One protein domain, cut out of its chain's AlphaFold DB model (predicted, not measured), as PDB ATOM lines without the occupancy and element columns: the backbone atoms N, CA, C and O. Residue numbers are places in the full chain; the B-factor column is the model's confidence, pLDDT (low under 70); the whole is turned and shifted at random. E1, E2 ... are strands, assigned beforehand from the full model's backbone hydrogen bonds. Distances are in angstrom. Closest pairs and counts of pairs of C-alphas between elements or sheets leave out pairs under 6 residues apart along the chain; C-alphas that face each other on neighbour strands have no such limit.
ATOM      1  N   LEU A   9     196.648 138.614 137.697       88.31
ATOM      2  CA  LEU A   9     197.025 137.248 138.068       88.31
ATOM      3  C   LEU A   9     197.604 136.489 136.868       88.31
ATOM      4  O   LEU A   9     196.977 136.418 135.802       88.31
ATOM      5  N   PHE A  10     198.776 135.875 137.046       87.94
ATOM      6  CA  PHE A  10     199.348 134.979 136.048       87.94
ATOM      7  C   PHE A  10     198.455 133.747 135.857       87.94
ATOM      8  O   PHE A  10     198.235 132.968 136.780       87.94
ATOM      9  N   LYS A  11     197.953 133.541 134.633       85.56
ATOM     10  CA  LYS A  11     197.020 132.442 134.337       85.56
ATOM     11  C   LYS A  11     197.725 131.156 133.900       85.56
ATOM     12  O   LYS A  11     197.521 130.098 134.481       85.56
ATOM     13  N   SER A  12     198.511 131.225 132.828       81.00
ATOM     14  CA  SER A  12     199.158 130.053 132.228       81.00
ATOM     15  C   SER A  12     200.191 130.474 131.188       81.00
ATOM     16  O   SER A  12     199.935 131.405 130.421       81.00
ATOM     17  N   LEU A  13     201.282 129.722 131.066       76.50
ATOM     18  CA  LEU A  13     202.216 129.846 129.947       76.50
ATOM     19  C   LEU A  13     201.651 129.076 128.740       76.50
ATOM     20  O   LEU A  13     201.533 127.855 128.810       76.50
ATOM     21  N   LYS A  14     201.258 129.772 127.663       68.69
ATOM     22  CA  LYS A  14     200.668 129.137 126.464       68.69
ATOM     23  C   LYS A  14     201.701 128.699 125.417       68.69
ATOM     24  O   LYS A  14     201.396 127.813 124.630       68.69
ATOM     25  N   THR A  15     202.887 129.311 125.387       63.16
ATOM     26  CA  THR A  15     203.968 129.011 124.427       63.16
ATOM     27  C   THR A  15     205.333 129.277 125.064       63.16
ATOM     28  O   THR A  15     205.452 130.244 125.810       63.16
ATOM     29  N   SER A  16     206.359 128.492 124.728       59.12
ATOM     30  CA  SER A  16     207.764 128.731 125.116       59.12
ATOM     31  C   SER A  16     208.562 129.545 124.083       59.12
ATOM     32  O   SER A  16     209.771 129.685 124.217       59.12
ATOM     33  N   SER A  17     207.913 130.069 123.036       62.47
ATOM     34  CA  SER A  17     208.591 130.847 121.992       62.47
ATOM     35  C   SER A  17     209.045 132.214 122.512       62.47
ATOM     36  O   SER A  17     208.226 133.001 122.994       62.47
ATOM     37  N   VAL A  18     210.338 132.506 122.342       60.53
ATOM     38  CA  VAL A  18     210.990 133.769 122.734       60.53
ATOM     39  C   VAL A  18     210.412 134.976 121.980       60.53
ATOM     40  O   VAL A  18     210.346 136.068 122.526       60.53
ATOM     41  N   HIS A  19     209.859 134.785 120.775       57.66
ATOM     42  CA  HIS A  19     209.264 135.864 119.965       57.66
ATOM     43  C   HIS A  19     208.008 136.514 120.570       57.66
ATOM     44  O   HIS A  19     207.490 137.485 120.022       57.66
ATOM     45  N   LYS A  20     207.478 135.966 121.667       67.44
ATOM     46  CA  LYS A  20     206.356 136.542 122.426       67.44
ATOM     47  C   LYS A  20     206.749 136.922 123.856       67.44
ATOM     48  O   LYS A  20     205.863 137.117 124.690       67.44
ATOM     49  N   ALA A  21     208.047 136.968 124.153       74.69
ATOM     50  CA  ALA A  21     208.552 137.438 125.433       74.69
ATOM     51  C   ALA A  21     208.396 138.961 125.548       74.69
ATOM     52  O   ALA A  21     208.366 139.681 124.550       74.69
ATOM     53  N   HIS A  22     208.275 139.432 126.783       82.06
ATOM     54  CA  HIS A  22     208.263 140.846 127.123       82.06
ATOM     55  C   HIS A  22     209.340 141.085 128.170       82.06
ATOM     56  O   HIS A  22     209.449 140.285 129.104       82.06
ATOM     57  N   ASP A  23     210.067 142.191 128.042       83.12
ATOM     58  CA  ASP A  23     210.983 142.636 129.086       83.12
ATOM     59  C   ASP A  23     210.209 142.818 130.389       83.12
ATOM     60  O   ASP A  23     209.114 143.405 130.413       83.12
ATOM     61  N   CYS A  24     210.759 142.268 131.469       87.31
ATOM     62  CA  CYS A  24     210.116 142.290 132.768       87.31
ATOM     63  C   CYS A  24     211.099 142.608 133.891       87.31
ATOM     64  O   CYS A  24     212.257 142.199 133.848       87.31
ATOM     65  N   TRP A  25     210.609 143.290 134.923       86.81
ATOM     66  CA  TRP A  25     211.354 143.570 136.150       86.81
ATOM     67  C   TRP A  25     210.732 142.789 137.296       86.81
ATOM     68  O   TRP A  25     209.515 142.827 137.471       86.81
ATOM     69  N   ILE A  26     211.549 142.075 138.068       88.50
ATOM     70  CA  ILE A  26     211.100 141.307 139.232       88.50
ATOM     71  C   ILE A  26     211.125 142.229 140.452       88.50
ATOM     72  O   ILE A  26     212.172 142.768 140.786       88.50
ATOM     73  N   HIS A  27     209.985 142.382 141.123       87.44
ATOM     74  CA  HIS A  27     209.848 143.262 142.294       87.44
ATOM     75  C   HIS A  27     209.812 142.480 143.604       87.44
ATOM     76  O   HIS A  27     210.403 142.885 144.595       87.44
ATOM     77  N   GLU A  28     209.117 141.340 143.611       87.06
ATOM     78  CA  GLU A  28     208.942 140.517 144.808       87.06
ATOM     79  C   GLU A  28     209.068 139.030 144.456       87.06
ATOM     80  O   GLU A  28     208.660 138.594 143.373       87.06
ATOM     81  N   SER A  29     209.573 138.229 145.399       85.81
ATOM     82  CA  SER A  29     209.526 136.768 145.326       85.81
ATOM     83  C   SER A  29     208.905 136.183 146.594       85.81
ATOM     84  O   SER A  29     209.203 136.602 147.711       85.81
ATOM     85  N   LYS A  30     208.018 135.202 146.425       83.81
ATOM     86  CA  LYS A  30     207.333 134.500 147.510       83.81
ATOM     87  C   LYS A  30     207.611 133.011 147.412       83.81
ATOM     88  O   LYS A  30     207.250 132.353 146.434       83.81
ATOM     89  N   ARG A  31     208.222 132.460 148.459       82.69
ATOM     90  CA  ARG A  31     208.461 131.022 148.603       82.69
ATOM     91  C   ARG A  31     207.296 130.380 149.350       82.69
ATOM     92  O   ARG A  31     206.958 130.792 150.454       82.69
ATOM     93  N   THR A  32     206.707 129.341 148.774       79.50
ATOM     94  CA  THR A  32     205.693 128.500 149.423       79.50
ATOM     95  C   THR A  32     206.170 127.055 149.445       79.50
ATOM     96  O   THR A  32     206.720 126.563 148.464       79.50
ATOM     97  N   VAL A  33     206.011 126.359 150.569       73.94
ATOM     98  CA  VAL A  33     206.404 124.949 150.702       73.94
ATOM     99  C   VAL A  33     205.133 124.118 150.746       73.94
ATOM    100  O   VAL A  33     204.272 124.349 151.591       73.94
ATOM    101  N   ASN A  34     204.980 123.181 149.811       75.81
ATOM    102  CA  ASN A  34     203.805 122.312 149.801       75.81
ATOM    103  C   ASN A  34     203.926 121.173 150.831       75.81
ATOM    104  O   ASN A  34     204.998 120.913 151.376       75.81
ATOM    105  N   SER A  35     202.833 120.435 151.052       72.00
ATOM    106  CA  SER A  35     202.776 119.292 151.981       72.00
ATOM    107  C   SER A  35     203.772 118.164 151.673       72.00
ATOM    108  O   SER A  35     204.042 117.332 152.532       72.00
ATOM    109  N   LYS A  36     204.369 118.153 150.471       76.75
ATOM    110  CA  LYS A  36     205.435 117.227 150.053       76.75
ATOM    111  C   LYS A  36     206.845 117.821 150.206       76.75
ATOM    112  O   LYS A  36     207.775 117.331 149.572       76.75
ATOM    113  N   LYS A  37     207.007 118.895 150.991       68.12
ATOM    114  CA  LYS A  37     208.265 119.641 151.206       68.12
ATOM    115  C   LYS A  37     208.914 120.212 149.932       68.12
ATOM    116  O   LYS A  37     210.068 120.630 149.971       68.12
ATOM    117  N   LYS A  38     208.202 120.289 148.800       67.81
ATOM    118  CA  LYS A  38     208.724 120.943 147.590       67.81
ATOM    119  C   LYS A  38     208.449 122.443 147.663       67.81
ATOM    120  O   LYS A  38     207.299 122.858 147.819       67.81
ATOM    121  N   ALA A  39     209.507 123.242 147.550       75.00
ATOM    122  CA  ALA A  39     209.407 124.693 147.476       75.00
ATOM    123  C   ALA A  39     208.919 125.126 146.084       75.00
ATOM    124  O   ALA A  39     209.432 124.671 145.063       75.00
ATOM    125  N   LYS A  40     207.930 126.015 146.052       79.88
ATOM    126  CA  LYS A  40     207.420 126.700 144.868       79.88
ATOM    127  C   LYS A  40     207.665 128.195 145.049       79.88
ATOM    128  O   LYS A  40     207.305 128.759 146.080       79.88
ATOM    129  N   TYR A  41     208.275 128.814 144.048       80.19
ATOM    130  CA  TYR A  41     208.508 130.253 144.016       80.19
ATOM    131  C   TYR A  41     207.522 130.915 143.061       80.19
ATOM    132  O   TYR A  41     207.318 130.445 141.936       80.19
ATOM    133  N   GLU A  42     206.920 131.994 143.535       87.12
ATOM    134  CA  GLU A  42     206.021 132.862 142.788       87.12
ATOM    135  C   GLU A  42     206.563 134.286 142.831       87.12
ATOM    136  O   GLU A  42     207.047 134.732 143.870       87.12
ATOM    137  N   TYR A  43     206.492 134.988 141.708       89.00
ATOM    138  CA  TYR A  43     207.081 136.312 141.547       89.00
ATOM    139  C   TYR A  43     206.004 137.346 141.223       89.00
ATOM    140  O   TYR A  43     204.983 137.027 140.598       89.00
ATOM    141  N   VAL A  44     206.252 138.585 141.640       89.50
ATOM    142  CA  VAL A  44     205.563 139.769 141.122       89.50
ATOM    143  C   VAL A  44     206.509 140.446 140.143       89.50
ATOM    144  O   VAL A  44     207.622 140.816 140.517       89.50
ATOM    145  N   VAL A  45     206.078 140.587 138.892       90.75
ATOM    146  CA  VAL A  45     206.869 141.219 137.829       90.75
ATOM    147  C   VAL A  45     206.114 142.398 137.229       90.75
ATOM    148  O   VAL A  45     204.884 142.379 137.190       90.75
ATOM    149  N   SER A  46     206.818 143.408 136.728       91.38
ATOM    150  CA  SER A  46     206.230 144.421 135.851       91.38
ATOM    151  C   SER A  46     206.661 144.191 134.408       91.38
ATOM    152  O   SER A  46     207.789 143.780 134.168       91.38
ATOM    153  N   ILE A  47     205.777 144.465 133.451       89.69
ATOM    154  CA  ILE A  47     206.083 144.484 132.015       89.69
ATOM    155  C   ILE A  47     205.649 145.819 131.417       89.69
ATOM    156  O   ILE A  47     204.620 146.376 131.814       89.69
ATOM    157  N   LYS A  48     206.393 146.328 130.433       86.19
ATOM    158  CA  LYS A  48     205.981 147.506 129.661       86.19
ATOM    159  C   LYS A  48     205.150 147.072 128.462       86.19
ATOM    160  O   LYS A  48     205.619 146.356 127.579       86.19
ATOM    161  N   LYS A  49     203.898 147.517 128.409       81.56
ATOM    162  CA  LYS A  49     203.030 147.328 127.252       81.56
ATOM    163  C   LYS A  49     203.094 148.566 126.372       81.56
ATOM    164  O   LYS A  49     202.559 149.620 126.709       81.56
ATOM    165  N   VAL A  50     203.709 148.404 125.209       78.44
ATOM    166  CA  VAL A  50     203.747 149.432 124.172       78.44
ATOM    167  C   VAL A  50     202.515 149.264 123.288       78.44
ATOM    168  O   VAL A  50     202.350 148.233 122.634       78.44
ATOM    169  N   THR A  51     201.622 150.255 123.269       77.06
ATOM    170  CA  THR A  51     200.449 150.226 122.382       77.06
ATOM    171  C   THR A  51     200.678 151.187 121.214       77.06
ATOM    172  O   THR A  51     200.683 152.402 121.430       77.06
ATOM    173  N   PRO A  52     200.883 150.688 119.979       69.88
ATOM    174  CA  PRO A  52     201.086 151.560 118.828       69.88
ATOM    175  C   PRO A  52     199.809 152.349 118.510       69.88
ATOM    176  O   PRO A  52     198.711 151.784 118.453       69.88
ATOM    177  N   ASP A  53     199.953 153.657 118.280       73.44
ATOM    178  CA  ASP A  53     198.846 154.511 117.846       73.44
ATOM    179  C   ASP A  53     198.527 154.215 116.374       73.44
ATOM    180  O   ASP A  53     199.191 154.686 115.448       73.44
ATOM    181  N   LYS A  54     197.491 153.399 116.152       72.94
ATOM    182  CA  LYS A  54     197.069 152.971 114.810       72.94
ATOM    183  C   LYS A  54     196.637 154.132 113.907       72.94
ATOM    184  O   LYS A  54     196.558 153.931 112.699       72.94
ATOM    185  N   LYS A  55     196.343 155.316 114.461       75.00
ATOM    186  CA  LYS A  55     195.888 156.482 113.690       75.00
ATOM    187  C   LYS A  55     197.017 157.443 113.322       75.00
ATOM    188  O   LYS A  55     196.834 158.223 112.394       75.00
ATOM    189  N   ASN A  56     198.169 157.399 113.995       71.62
ATOM    190  CA  ASN A  56     199.266 158.320 113.705       71.62
ATOM    191  C   ASN A  56     200.647 157.688 113.937       71.62
ATOM    192  O   ASN A  56     201.199 157.744 115.033       71.62
ATOM    193  N   LYS A  57     201.240 157.142 112.865       63.97
ATOM    194  CA  LYS A  57     202.552 156.466 112.894       63.97
ATOM    195  C   LYS A  57     203.724 157.360 113.334       63.97
ATOM    196  O   LYS A  57     204.783 156.829 113.638       63.97
ATOM    197  N   LYS A  58     203.558 158.690 113.357       67.00
ATOM    198  CA  LYS A  58     204.598 159.642 113.792       67.00
ATOM    199  C   LYS A  58     204.551 159.970 115.289       67.00
ATOM    200  O   LYS A  58     205.460 160.624 115.790       67.00
ATOM    201  N   LYS A  59     203.504 159.562 116.014       72.50
ATOM    202  CA  LYS A  59     203.362 159.860 117.445       72.50
ATOM    203  C   LYS A  59     204.021 158.750 118.267       72.50
ATOM    204  O   LYS A  59     203.790 157.574 117.988       72.50
ATOM    205  N   ARG A  60     204.842 159.118 119.263       63.34
ATOM    206  CA  ARG A  60     205.494 158.144 120.156       63.34
ATOM    207  C   ARG A  60     204.435 157.199 120.757       63.34
ATOM    208  O   ARG A  60     203.381 157.690 121.175       63.34
ATOM    209  N   PRO A  61     204.675 155.875 120.775       75.25
ATOM    210  CA  PRO A  61     203.728 154.916 121.326       75.25
ATOM    211  C   PRO A  61     203.384 155.244 122.779       75.25
ATOM    212  O   PRO A  61     204.223 155.743 123.527       75.25
ATOM    213  N   LYS A  62     202.153 154.937 123.196       76.94
ATOM    214  CA  LYS A  62     201.773 155.074 124.602       76.94
ATOM    215  C   LYS A  62     202.284 153.850 125.363       76.94
ATOM    216  O   LYS A  62     201.900 152.724 125.036       76.94
ATOM    217  N   GLU A  63     203.148 154.085 126.344       83.44
ATOM    218  CA  GLU A  63     203.679 153.052 127.234       83.44
ATOM    219  C   GLU A  63     202.828 152.962 128.505       83.44
ATOM    220  O   GLU A  63     202.513 153.975 129.129       83.44
ATOM    221  N   GLU A  64     202.438 151.747 128.882       87.75
ATOM    222  CA  GLU A  64     201.756 151.451 130.145       87.75
ATOM    223  C   GLU A  64     202.488 150.310 130.858       87.75
ATOM    224  O   GLU A  64     202.759 149.268 130.257       87.75
ATOM    225  N   THR A  65     202.794 150.484 132.144       89.25
ATOM    226  CA  THR A  65     203.411 149.436 132.967       89.25
ATOM    227  C   THR A  65     202.332 148.563 133.597       89.25
ATOM    228  O   THR A  65     201.457 149.055 134.309       89.25
ATOM    229  N   LEU A  66     202.398 147.252 133.366       90.62
ATOM    230  CA  LEU A  66     201.481 146.270 133.940       90.62
ATOM    231  C   LEU A  66     202.206 145.423 134.980       90.62
ATOM    232  O   LEU A  66     203.223 144.812 134.667       90.62
ATOM    233  N   TYR A  67     201.650 145.329 136.183       91.56
ATOM    234  CA  TYR A  67     202.142 144.431 137.228       91.56
ATOM    235  C   TYR A  67     201.397 143.099 137.176       91.56
ATOM    236  O   TYR A  67     200.168 143.078 137.069       91.56
ATOM    237  N   ILE A  68     202.135 141.993 137.249       90.94
ATOM    238  CA  ILE A  68     201.621 140.626 137.184       90.94
ATOM    239  C   ILE A  68     202.117 139.859 138.408       90.94
ATOM    240  O   ILE A  68     203.321 139.759 138.630       90.94
ATOM    241  N   SER A  69     201.202 139.298 139.194       90.56
ATOM    242  CA  SER A  69     201.505 138.501 140.385       90.56
ATOM    243  C   SER A  69     201.324 136.998 140.135       90.56
ATOM    244  O   SER A  69     200.690 136.573 139.166       90.56
ATOM    245  N   GLN A  70     201.913 136.179 141.014       90.69
ATOM    246  CA  GLN A  70     201.915 134.706 140.937       90.69
ATOM    247  C   GLN A  70     202.614 134.131 139.694       90.69
ATOM    248  O   GLN A  70     202.314 133.020 139.248       90.69
ATOM    249  N   VAL A  71     203.575 134.861 139.125       89.12
ATOM    250  CA  VAL A  71     204.349 134.381 137.974       89.12
ATOM    251  C   VAL A  71     205.256 133.234 138.431       89.12
ATOM    252  O   VAL A  71     206.030 133.418 139.368       89.12
ATOM    253  N   PRO A  72     205.194 132.031 137.833       88.38
ATOM    254  CA  PRO A  72     206.074 130.932 138.214       88.38
ATOM    255  C   PRO A  72     207.483 131.137 137.638       88.38
ATOM    256  O   PRO A  72     207.618 131.631 136.522       88.38
ATOM    257  N   ARG A  73     208.532 130.647 138.318       85.06
ATOM    258  CA  ARG A  73     209.939 130.750 137.848       85.06
ATOM    259  C   ARG A  73     210.144 130.342 136.382       85.06
ATOM    260  O   ARG A  73     210.931 130.966 135.682       85.06
ATOM    261  N   LYS A  74     209.432 129.302 135.925       84.62
ATOM    262  CA  LYS A  74     209.504 128.776 134.547       84.62
ATOM    263  C   LYS A  74     208.953 129.720 133.468       84.62
ATOM    264  O   LYS A  74     209.083 129.417 132.291       84.62
ATOM    265  N   ALA A  75     208.269 130.795 133.859       86.38
ATOM    266  CA  ALA A  75     207.767 131.827 132.954       86.38
ATOM    267  C   ALA A  75     208.721 133.031 132.843       86.38
ATOM    268  O   ALA A  75     208.392 133.987 132.150       86.38
ATOM    269  N   ILE A  76     209.873 132.986 133.522       85.12
ATOM    270  CA  ILE A  76     210.887 134.041 133.534       85.12
ATOM    271  C   ILE A  76     212.174 133.471 132.934       85.12
ATOM    272  O   ILE A  76     212.673 132.442 133.402       85.12
ATOM    273  N   ALA A  77     212.714 134.147 131.925       83.19
ATOM    274  CA  ALA A  77     214.048 133.903 131.389       83.19
ATOM    275  C   ALA A  77     214.942 135.094 131.750       83.19
ATOM    276  O   ALA A  77     214.480 136.231 131.721       83.19
ATOM    277  N   VAL A  78     216.189 134.815 132.121       81.62
ATOM    278  CA  VAL A  78     217.228 135.837 132.277       81.62
ATOM    279  C   VAL A  78     218.051 135.781 131.002       81.62
ATOM    280  O   VAL A  78     218.441 134.690 130.588       81.62
ATOM    281  N   LEU A  79     218.219 136.929 130.363       79.06
ATOM    282  CA  LEU A  79     218.962 137.100 129.124       79.06
ATOM    283  C   LEU A  79     219.930 138.258 129.337       79.06
ATOM    284  O   LEU A  79     219.632 139.164 130.121       79.06
ATOM    285  N   ASP A  80     221.044 138.234 128.622       75.12
ATOM    286  CA  ASP A  80     221.932 139.386 128.532       75.12
ATOM    287  C   ASP A  80     221.186 140.577 127.920       75.12
ATOM    288  O   ASP A  80     220.269 140.413 127.102       75.12
ATOM    289  N   GLN A  81     221.554 141.790 128.329       70.62
ATOM    290  CA  GLN A  81     220.998 142.982 127.706       70.62
ATOM    291  C   GLN A  81     221.433 143.044 126.229       70.62
ATOM    292  O   GLN A  81     222.486 142.516 125.853       70.62
ATOM    293  N   PRO A  82     220.636 143.674 125.347       74.62
ATOM    294  CA  PRO A  82     221.059 143.893 123.971       74.62
ATOM    295  C   PRO A  82     222.450 144.533 123.935       74.62
ATOM    296  O   PRO A  82     222.687 145.518 124.629       74.62
ATOM    297  N   TYR A  83     223.340 143.977 123.113       70.19
ATOM    298  CA  TYR A  83     224.727 144.430 122.947       70.19
ATOM    299  C   TYR A  83     225.675 144.199 124.134       70.19
ATOM    300  O   TYR A  83     226.786 144.716 124.100       70.19
ATOM    301  N   THR A  84     225.292 143.412 125.146       72.62
ATOM    302  CA  THR A  84     226.183 143.109 126.286       72.62
ATOM    303  C   THR A  84     226.754 141.692 126.279       72.62
ATOM    304  O   THR A  84     227.501 141.359 127.189       72.62
ATOM    305  N   ILE A  85     226.410 140.851 125.296       74.69
ATOM    306  CA  ILE A  85     227.090 139.555 125.114       74.69
ATOM    307  C   ILE A  85     228.468 139.751 124.488       74.69
ATOM    308  O   ILE A  85     228.666 140.699 123.727       74.69
ATOM    309  N   ASP A  86     229.368 138.796 124.714       77.44
ATOM    310  CA  ASP A  86     230.765 138.842 124.255       77.44
ATOM    311  C   ASP A  86     230.912 139.111 122.748       77.44
ATOM    312  O   ASP A  86     231.842 139.786 122.311       77.44
ATOM    313  N   GLN A  87     229.939 138.679 121.938       74.56
ATOM    314  CA  GLN A  87     229.894 138.955 120.496       74.56
ATOM    315  C   GLN A  87     229.855 140.461 120.152       74.56
ATOM    316  O   GLN A  87     230.175 140.850 119.025       74.56
TER     317      GLN A  87
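AT A GLANCE: This is residues 9 to 87 of the 711 residues of the protein "Hypothetical protein" of Grammatophora oceanica (UniProt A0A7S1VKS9). A long, narrow, twisted ribbon of three antiparallel strands, with E2 in the middle between E1 and E3, has its two hairpin turns at opposite ends. Residues 9 to 23 loop beside the middle of its length, and residues 80 to 87 stick out to the side as a free tail. The printed part has 79 residues, with no named helix and the strands E1, E2 and E3 in chain order, which is also the sheet's order. The class is all strand, though named strands hold 34 of the 79 residues. The whole is loose, with a radius of gyration of the C-alphas of 16.3 A, and elongated, spanning 56 by 35 by 23 A.

IN THESE COORDINATES: Residues 9 to 23 form no named element. E1, residues 24 to 33, begins with C-alpha 24 at (210.116, 142.290, 132.768), measures 25.2 A and bends by 67 degrees at residue 27. E2, residues 39 to 51, measures 36.9 A. E3, residues 62 to 72, measures 28.0 A, bends by 69 degrees at residue 69 and ends with C-alpha 72 at (206.074, 130.932, 138.214).

HOW THE PARTS SIT: The strands form a meander, each the antiparallel neighbour of the one before. E1 and E2 are a hairpin at 159 degrees, with N 30 and O 42 within hydrogen-bond range at 2.8 A. E2 and E3 are a hairpin at 166 degrees, with N 47 and O 66 at 2.8 A. E1 and E3 are edge strands.

THE WHOLE: The C-alphas farthest apart, those of Lys 36 and Lys 58, are 55.8 A apart. The printed part has no cut; the link E1 to E2 is tight and E2 to E3 short. Residues 54 to 59 also stand free. Mean pLDDT of the printed part is 79.1; residues 14 to 20 are among those under 70.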